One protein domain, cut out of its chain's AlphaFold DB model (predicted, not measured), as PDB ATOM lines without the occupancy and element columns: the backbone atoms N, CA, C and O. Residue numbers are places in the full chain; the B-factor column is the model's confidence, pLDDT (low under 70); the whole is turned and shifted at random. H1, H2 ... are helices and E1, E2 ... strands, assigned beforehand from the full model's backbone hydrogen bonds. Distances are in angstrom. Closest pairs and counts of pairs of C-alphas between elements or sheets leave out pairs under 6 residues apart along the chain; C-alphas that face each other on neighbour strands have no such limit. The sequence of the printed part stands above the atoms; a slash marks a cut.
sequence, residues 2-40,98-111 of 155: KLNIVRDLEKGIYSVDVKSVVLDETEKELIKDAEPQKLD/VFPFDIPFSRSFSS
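What this domain is: This is residues 2 to 40 and 98 to 111 of the 155 residues of an uncharacterized protein of Lysinibacillus sp. YR326 (UniProt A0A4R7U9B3). What shape is this? A narrow sheet of three antiparallel strands, order E1, E2, E4, makes one end of a loose rod; from E2 the chain reaches to helix H1 at the other end and folds back through E3. What is printed? The printed part has 53 residues, with E1, E2, H1, E3 and E4 in that order, mixed in class. How large is it? The radius of gyration of the C-alphas is 14.3 A, the spans 43 by 20 by 10 A.

How they stand to each other: What comes first? E1, residues 3 to 8, and E2, residues 13 to 18, form an antiparallel hairpin; N 6 and O 15 are within hydrogen-bond range at 2.9 A. What else neighbours E2? E4, residues 105 to 110, is antiparallel to it at 163 degrees, with N 14 and O 109 within range at 2.8 A. Where are H1 and E3? H1, residues 25 to 32, with every O i to N i+4 pair within range, is not on the sheet. E3, residues 37 to 40, pairs with no named strand, but its residues 37 to 38 pair with 98 to 99.

Where its parts are: Where does E1 begin? C-alpha 3 is at (161.587, 131.150, 173.890). How long are the elements? E1 and E2 each measure 15.9 A, H1 10.5 A, E3 9.8 A and E4 17.1 A, ending at C-alpha 110, (146.190, 139.621, 181.545).

The domain as a whole: Is anything cut? Residues 41 to 97 are not printed, and C-alphas 40 and 98 are 9.0 A apart. Where is confidence low? Residues 2 to 11 and 20 to 34 are under 70.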
ATOM      1  N   LYS A   2     165.604 129.703 172.178       46.00
ATOM      2  CA  LYS A   2     164.802 129.226 173.323       46.00
ATOM      3  C   LYS A   2     163.890 130.350 173.798       46.00
ATOM      4  O   LYS A   2     164.313 131.199 174.581       46.00
ATOM      5  N   LEU A   3     162.659 130.359 173.300       52.53
ATOM      6  CA  LEU A   3     161.587 131.150 173.890       52.53
ATOM      7  C   LEU A   3     161.160 130.461 175.182       52.53
ATOM      8  O   LEU A   3     160.881 129.265 175.188       52.53
ATOM      9  N   ASN A   4     161.156 131.201 176.288       55.28
ATOM     10  CA  ASN A   4     160.661 130.682 177.554       55.28
ATOM     11  C   ASN A   4     159.357 131.400 177.869       55.28
ATOM     12  O   ASN A   4     159.336 132.604 178.110       55.28
ATOM     13  N   ILE A   5     158.261 130.653 177.873       54.53
ATOM     14  CA  ILE A   5     156.981 131.167 178.348       54.53
ATOM     15  C   ILE A   5     156.999 131.042 179.870       54.53
ATOM     16  O   ILE A   5     157.033 129.932 180.404       54.53
ATOM     17  N   VAL A   6     157.004 132.174 180.570       60.97
ATOM     18  CA  VAL A   6     156.950 132.218 182.032       60.97
ATOM     19  C   VAL A   6     155.506 132.493 182.446       60.97
ATOM     20  O   VAL A   6     154.932 133.547 182.181       60.97
ATOM     21  N   ARG A   7     154.884 131.498 183.079       54.88
ATOM     22  CA  ARG A   7     153.485 131.559 183.515       54.88
ATOM     23  C   ARG A   7     153.427 132.060 184.961       54.88
ATOM     24  O   ARG A   7     153.980 131.401 185.836       54.88
ATOM     25  N   ASP A   8     152.736 133.173 185.216       58.22
ATOM     26  CA  ASP A   8     152.370 133.615 186.570       58.22
ATOM     27  C   ASP A   8     150.875 133.320 186.798       58.22
ATOM     28  O   ASP A   8     149.979 134.115 186.492       58.22
ATOM     29  N   LEU A   9     150.607 132.104 187.289       54.91
ATOM     30  CA  LEU A   9     149.251 131.585 187.491       54.91
ATOM     31  C   LEU A   9     148.512 132.272 188.651       54.91
ATOM     32  O   LEU A   9     147.285 132.277 188.652       54.91
ATOM     33  N   GLU A  10     149.219 132.882 189.611       54.97
ATOM     34  CA  GLU A  10     148.597 133.509 190.789       54.97
ATOM     35  C   GLU A  10     147.901 134.833 190.452       54.97
ATOM     36  O   GLU A  10     146.917 135.201 191.092       54.97
ATOM     37  N   LYS A  11     148.378 135.543 189.425       63.78
ATOM     38  CA  LYS A  11     147.806 136.830 188.993       63.78
ATOM     39  C   LYS A  11     146.930 136.720 187.749       63.78
ATOM     40  O   LYS A  11     146.422 137.734 187.274       63.78
ATOM     41  N   GLY A  12     146.780 135.516 187.193       72.75
ATOM     42  CA  GLY A  12     146.144 135.322 185.891       72.75
ATOM     43  C   GLY A  12     146.853 136.114 184.786       72.75
ATOM     44  O   GLY A  12     146.183 136.664 183.905       72.75
ATOM     45  N   ILE A  13     148.186 136.220 184.873       81.50
ATOM     46  CA  ILE A  13     149.044 136.928 183.921       81.50
ATOM     47  C   ILE A  13     149.949 135.907 183.232       81.50
ATOM     48  O   ILE A  13     150.711 135.177 183.861       81.50
ATOM     49  N   TYR A  14     149.898 135.893 181.908       82.62
ATOM     50  CA  TYR A  14     150.780 135.083 181.082       82.62
ATOM     51  C   TYR A  14     151.871 135.981 180.508       82.62
ATOM     52  O   TYR A  14     151.564 136.921 179.773       82.62
ATOM     53  N   SER A  15     153.134 135.709 180.838       81.00
ATOM     54  CA  SER A  15     154.282 136.464 180.337       81.00
ATOM     55  C   SER A  15     155.088 135.627 179.351       81.00
ATOM     56  O   SER A  15     155.500 134.500 179.617       81.00
ATOM     57  N   VAL A  16     155.321 136.185 178.172       81.44
ATOM     58  CA  VAL A  16     156.204 135.593 177.173       81.44
ATOM     59  C   VAL A  16     157.540 136.306 177.266       81.44
ATOM     60  O   VAL A  16     157.634 137.485 176.917       81.44
ATOM     61  N   ASP A  17     158.557 135.591 177.752       80.44
ATOM     62  CA  ASP A  17     159.922 136.090 177.853       80.44
ATOM     63  C   ASP A  17     160.736 135.625 176.645       80.44
ATOM     64  O   ASP A  17     161.053 134.443 176.459       80.44
ATOM     65  N   VAL A  18     161.128 136.592 175.827       76.94
ATOM     66  CA  VAL A  18     161.981 136.376 174.667       76.94
ATOM     67  C   VAL A  18     163.414 136.635 175.100       76.94
ATOM     68  O   VAL A  18     163.818 137.776 175.328       76.94
ATOM     69  N   LYS A  19     164.186 135.559 175.260       75.94
ATOM     70  CA  LYS A  19     165.588 135.614 175.692       75.94
ATOM     71  C   LYS A  19     166.535 135.409 174.517       75.94
ATOM     72  O   LYS A  19     166.174 134.784 173.521       75.94
ATOM     73  N   SER A  20     167.753 135.941 174.650       60.28
ATOM     74  CA  SER A  20     168.789 135.791 173.629       60.28
ATOM     75  C   SER A  20     169.088 134.319 173.393       60.28
ATOM     76  O   SER A  20     169.233 133.528 174.328       60.28
ATOM     77  N   VAL A  21     169.216 133.965 172.124       60.78
ATOM     78  CA  VAL A  21     169.732 132.667 171.706       60.78
ATOM     79  C   VAL A  21     171.185 132.572 172.129       60.78
ATOM     80  O   VAL A  21     171.927 133.550 172.046       60.78
ATOM     81  N   VAL A  22     171.608 131.385 172.547       52.16
ATOM     82  CA  VAL A  22     173.021 131.030 172.448       52.16
ATOM     83  C   VAL A  22     173.301 130.891 170.954       52.16
ATOM     84  O   VAL A  22     173.105 129.818 170.399       52.16
ATOM     85  N   LEU A  23     173.612 132.011 170.302       59.06
ATOM     86  CA  LEU A  23     174.068 132.024 168.918       59.06
ATOM     87  C   LEU A  23     175.395 131.266 168.886       59.06
ATOM     88  O   LEU A  23     176.283 131.552 169.705       59.06
ATOM     89  N   ASP A  24     175.518 130.295 167.990       61.78
ATOM     90  CA  ASP A  24     176.826 129.712 167.709       61.78
ATOM     91  C   ASP A  24     177.752 130.771 167.075       61.78
ATOM     92  O   ASP A  24     177.331 131.885 166.741       61.78
ATOM     93  N   GLU A  25     179.054 130.493 167.000       65.81
ATOM     94  CA  GLU A  25     180.024 131.476 166.490       65.81
ATOM     95  C   GLU A  25     179.736 131.886 165.038       65.81
ATOM     96  O   GLU A  25     179.949 133.044 164.683       65.81
ATOM     97  N   THR A  26     179.165 130.988 164.233       65.44
ATOM     98  CA  THR A  26     178.774 131.258 162.847       65.44
ATOM     99  C   THR A  26     177.606 132.238 162.779       65.44
ATOM    100  O   THR A  26     177.654 133.211 162.030       65.44
ATOM    101  N   GLU A  27     176.573 132.044 163.597       66.38
ATOM    102  CA  GLU A  27     175.438 132.962 163.683       66.38
ATOM    103  C   GLU A  27     175.840 134.333 164.242       66.38
ATOM    104  O   GLU A  27     175.302 135.355 163.817       66.38
ATOM    105  N   LYS A  28     176.801 134.379 165.173       67.69
ATOM    106  CA  LYS A  28     177.339 135.646 165.686       67.69
ATOM    107  C   LYS A  28     178.044 136.447 164.600       67.69
ATOM    108  O   LYS A  28     177.780 137.643 164.500       67.69
ATOM    109  N   GLU A  29     178.904 135.817 163.800       67.06
ATOM    110  CA  GLU A  29     179.588 136.499 162.693       67.06
ATOM    111  C   GLU A  29     178.590 136.940 161.608       67.06
ATOM    112  O   GLU A  29     178.633 138.093 161.186       67.06
ATOM    113  N   LEU A  30     177.595 136.108 161.271       68.12
ATOM    114  CA  LEU A  30     176.502 136.467 160.352       68.12
ATOM    115  C   LEU A  30     175.763 137.744 160.768       68.12
ATOM    116  O   LEU A  30     175.373 138.545 159.924       68.12
ATOM    117  N   ILE A  31     175.526 137.925 162.067       68.56
ATOM    118  CA  ILE A  31     174.731 139.048 162.572       68.56
ATOM    119  C   ILE A  31     175.589 140.295 162.842       68.56
ATOM    120  O   ILE A  31     175.070 141.408 162.844       68.56
ATOM    121  N   LYS A  32     176.895 140.128 163.056       68.44
ATOM    122  CA  LYS A  32     177.838 141.216 163.350       68.44
ATOM    123  C   LYS A  32     177.954 142.220 162.203       68.44
ATOM    124  O   LYS A  32     177.979 143.419 162.467       68.44
ATOM    125  N   ASP A  33     177.948 141.724 160.969       65.38
ATOM    126  CA  ASP A  33     178.021 142.546 159.755       65.38
ATOM    127  C   ASP A  33     176.647 142.742 159.086       65.38
ATOM    128  O   ASP A  33     176.509 143.485 158.111       65.38
ATOM    129  N   ALA A  34     175.599 142.102 159.614       67.62
ATOM    130  CA  ALA A  34     174.248 142.255 159.100       67.62
ATOM    131  C   ALA A  34     173.630 143.602 159.487       67.62
ATOM    132  O   ALA A  34     173.664 144.042 160.637       67.62
ATOM    133  N   GLU A  35     172.940 144.213 158.526       74.88
ATOM    134  CA  GLU A  35     172.093 145.368 158.804       74.88
ATOM    135  C   GLU A  35     171.035 145.038 159.873       74.88
ATOM    136  O   GLU A  35     170.411 143.968 159.803       74.88
ATOM    137  N   PRO A  36     170.755 145.970 160.807       79.50
ATOM    138  CA  PRO A  36     169.768 145.761 161.855       79.50
ATOM    139  C   PRO A  36     168.398 145.372 161.288       79.50
ATOM    140  O   PRO A  36     167.813 146.088 160.471       79.50
ATOM    141  N   GLN A  37     167.861 144.239 161.741       83.31
ATOM    142  CA  GLN A  37     166.585 143.716 161.251       83.31
ATOM    143  C   GLN A  37     165.437 144.184 162.152       83.31
ATOM    144  O   GLN A  37     165.537 144.151 163.378       83.31
ATOM    145  N   LYS A  38     164.321 144.627 161.563       89.56
ATOM    146  CA  LYS A  38     163.129 145.027 162.328       89.56
ATOM    147  C   LYS A  38     162.304 143.796 162.693       89.56
ATOM    148  O   LYS A  38     161.769 143.128 161.814       89.56
ATOM    149  N   LEU A  39     162.144 143.547 163.988       88.75
ATOM    150  CA  LEU A  39     161.237 142.542 164.531       88.75
ATOM    151  C   LEU A  39     159.931 143.212 164.959       88.75
ATOM    152  O   LEU A  39     159.939 144.050 165.860       88.75
ATOM    153  N   ASP A  40     158.807 142.849 164.338       91.56
ATOM    154  CA  ASP A  40     157.487 143.275 164.814       91.56
ATOM    155  C   ASP A  40     157.094 142.459 166.054       91.56
ATOM    156  O   ASP A  40     156.906 141.245 165.972       91.56
ATOM    157  N   VAL A  98     164.719 146.128 167.410       86.31
ATOM    158  CA  VAL A  98     165.886 145.894 166.562       86.31
ATOM    159  C   VAL A  98     166.496 144.536 166.902       86.31
ATOM    160  O   VAL A  98     166.986 144.321 168.005       86.31
ATOM    161  N   PHE A  99     166.475 143.603 165.958       81.94
ATOM    162  CA  PHE A  99     167.061 142.279 166.122       81.94
ATOM    163  C   PHE A  99     168.557 142.286 165.760       81.94
ATOM    164  O   PHE A  99     168.909 142.853 164.719       81.94
ATOM    165  N   PRO A 100     169.429 141.638 166.561       76.06
ATOM    166  CA  PRO A 100     169.167 140.974 167.848       76.06
ATOM    167  C   PRO A 100     169.335 141.909 169.065       76.06
ATOM    168  O   PRO A 100     169.163 141.467 170.195       76.06
ATOM    169  N   PHE A 101     169.705 143.176 168.850       78.75
ATOM    170  CA  PHE A 101     170.184 144.101 169.888       78.75
ATOM    171  C   PHE A 101     169.168 144.435 170.991       78.75
ATOM    172  O   PHE A 101     169.555 144.646 172.133       78.75
ATOM    173  N   ASP A 102     167.875 144.461 170.670       83.38
ATOM    174  CA  ASP A 102     166.792 144.760 171.614       83.38
ATOM    175  C   ASP A 102     166.252 143.511 172.344       83.38
ATOM    176  O   ASP A 102     165.153 143.535 172.911       83.38
ATOM    177  N   ILE A 103     166.995 142.403 172.315       79.62
ATOM    178  CA  ILE A 103     166.717 141.186 173.085       79.62
ATOM    179  C   ILE A 103     167.595 141.207 174.354       79.62
ATOM    180  O   ILE A 103     168.777 141.531 174.254       79.62
ATOM    181  N   PRO A 104     167.089 140.822 175.545       84.69
ATOM    182  CA  PRO A 104     165.783 140.227 175.826       84.69
ATOM    183  C   PRO A 104     164.637 141.238 175.947       84.69
ATOM    184  O   PRO A 104     164.828 142.377 176.366       84.69
ATOM    185  N   PHE A 105     163.420 140.780 175.660       84.75
ATOM    186  CA  PHE A 105     162.198 141.526 175.954       84.75
ATOM    187  C   PHE A 105     161.104 140.599 176.479       84.75
ATOM    188  O   PHE A 105     161.129 139.392 176.247       84.75
ATOM    189  N   SER A 106     160.126 141.175 177.171       87.31
ATOM    190  CA  SER A 106     158.972 140.447 177.682       87.31
ATOM    191  C   SER A 106     157.671 141.122 177.284       87.31
ATOM    192  O   SER A 106     157.604 142.337 177.056       87.31
ATOM    193  N   ARG A 107     156.618 140.312 177.189       87.31
ATOM    194  CA  ARG A 107     155.257 140.795 176.999       87.31
ATOM    195  C   ARG A 107     154.296 140.021 177.880       87.31
ATOM    196  O   ARG A 107     154.302 138.796 177.867       87.31
ATOM    197  N   SER A 108     153.442 140.750 178.588       88.56
ATOM    198  CA  SER A 108     152.429 140.174 179.465       88.56
ATOM    199  C   SER A 108     151.032 140.291 178.866       88.56
ATOM    200  O   SER A 108     150.707 141.284 178.216       88.56
ATOM    201  N   PHE A 109     150.211 139.281 179.136       88.94
ATOM    202  CA  PHE A 109     148.802 139.187 178.777       88.94
ATOM    203  C   PHE A 109     148.005 138.911 180.048       88.94
ATOM    204  O   PHE A 109     148.317 137.976 180.784       88.94
ATOM    205  N   SER A 110     146.994 139.731 180.326       88.00
ATOM    206  CA  SER A 110     146.190 139.621 181.545       88.00
ATOM    207  C   SER A 110     144.827 138.996 181.262       88.00
ATOM    208  O   SER A 110     144.162 139.344 180.287       88.00
ATOM    209  N   SER A 111     144.372 138.112 182.149       87.12
ATOM    210  CA  SER A 111     142.978 137.639 182.208       87.12
ATOM    211  C   SER A 111     141.961 138.772 182.358       87.12
ATOM    212  O   SER A 111     140.856 138.656 181.838       87.12
TER     213      SER A 111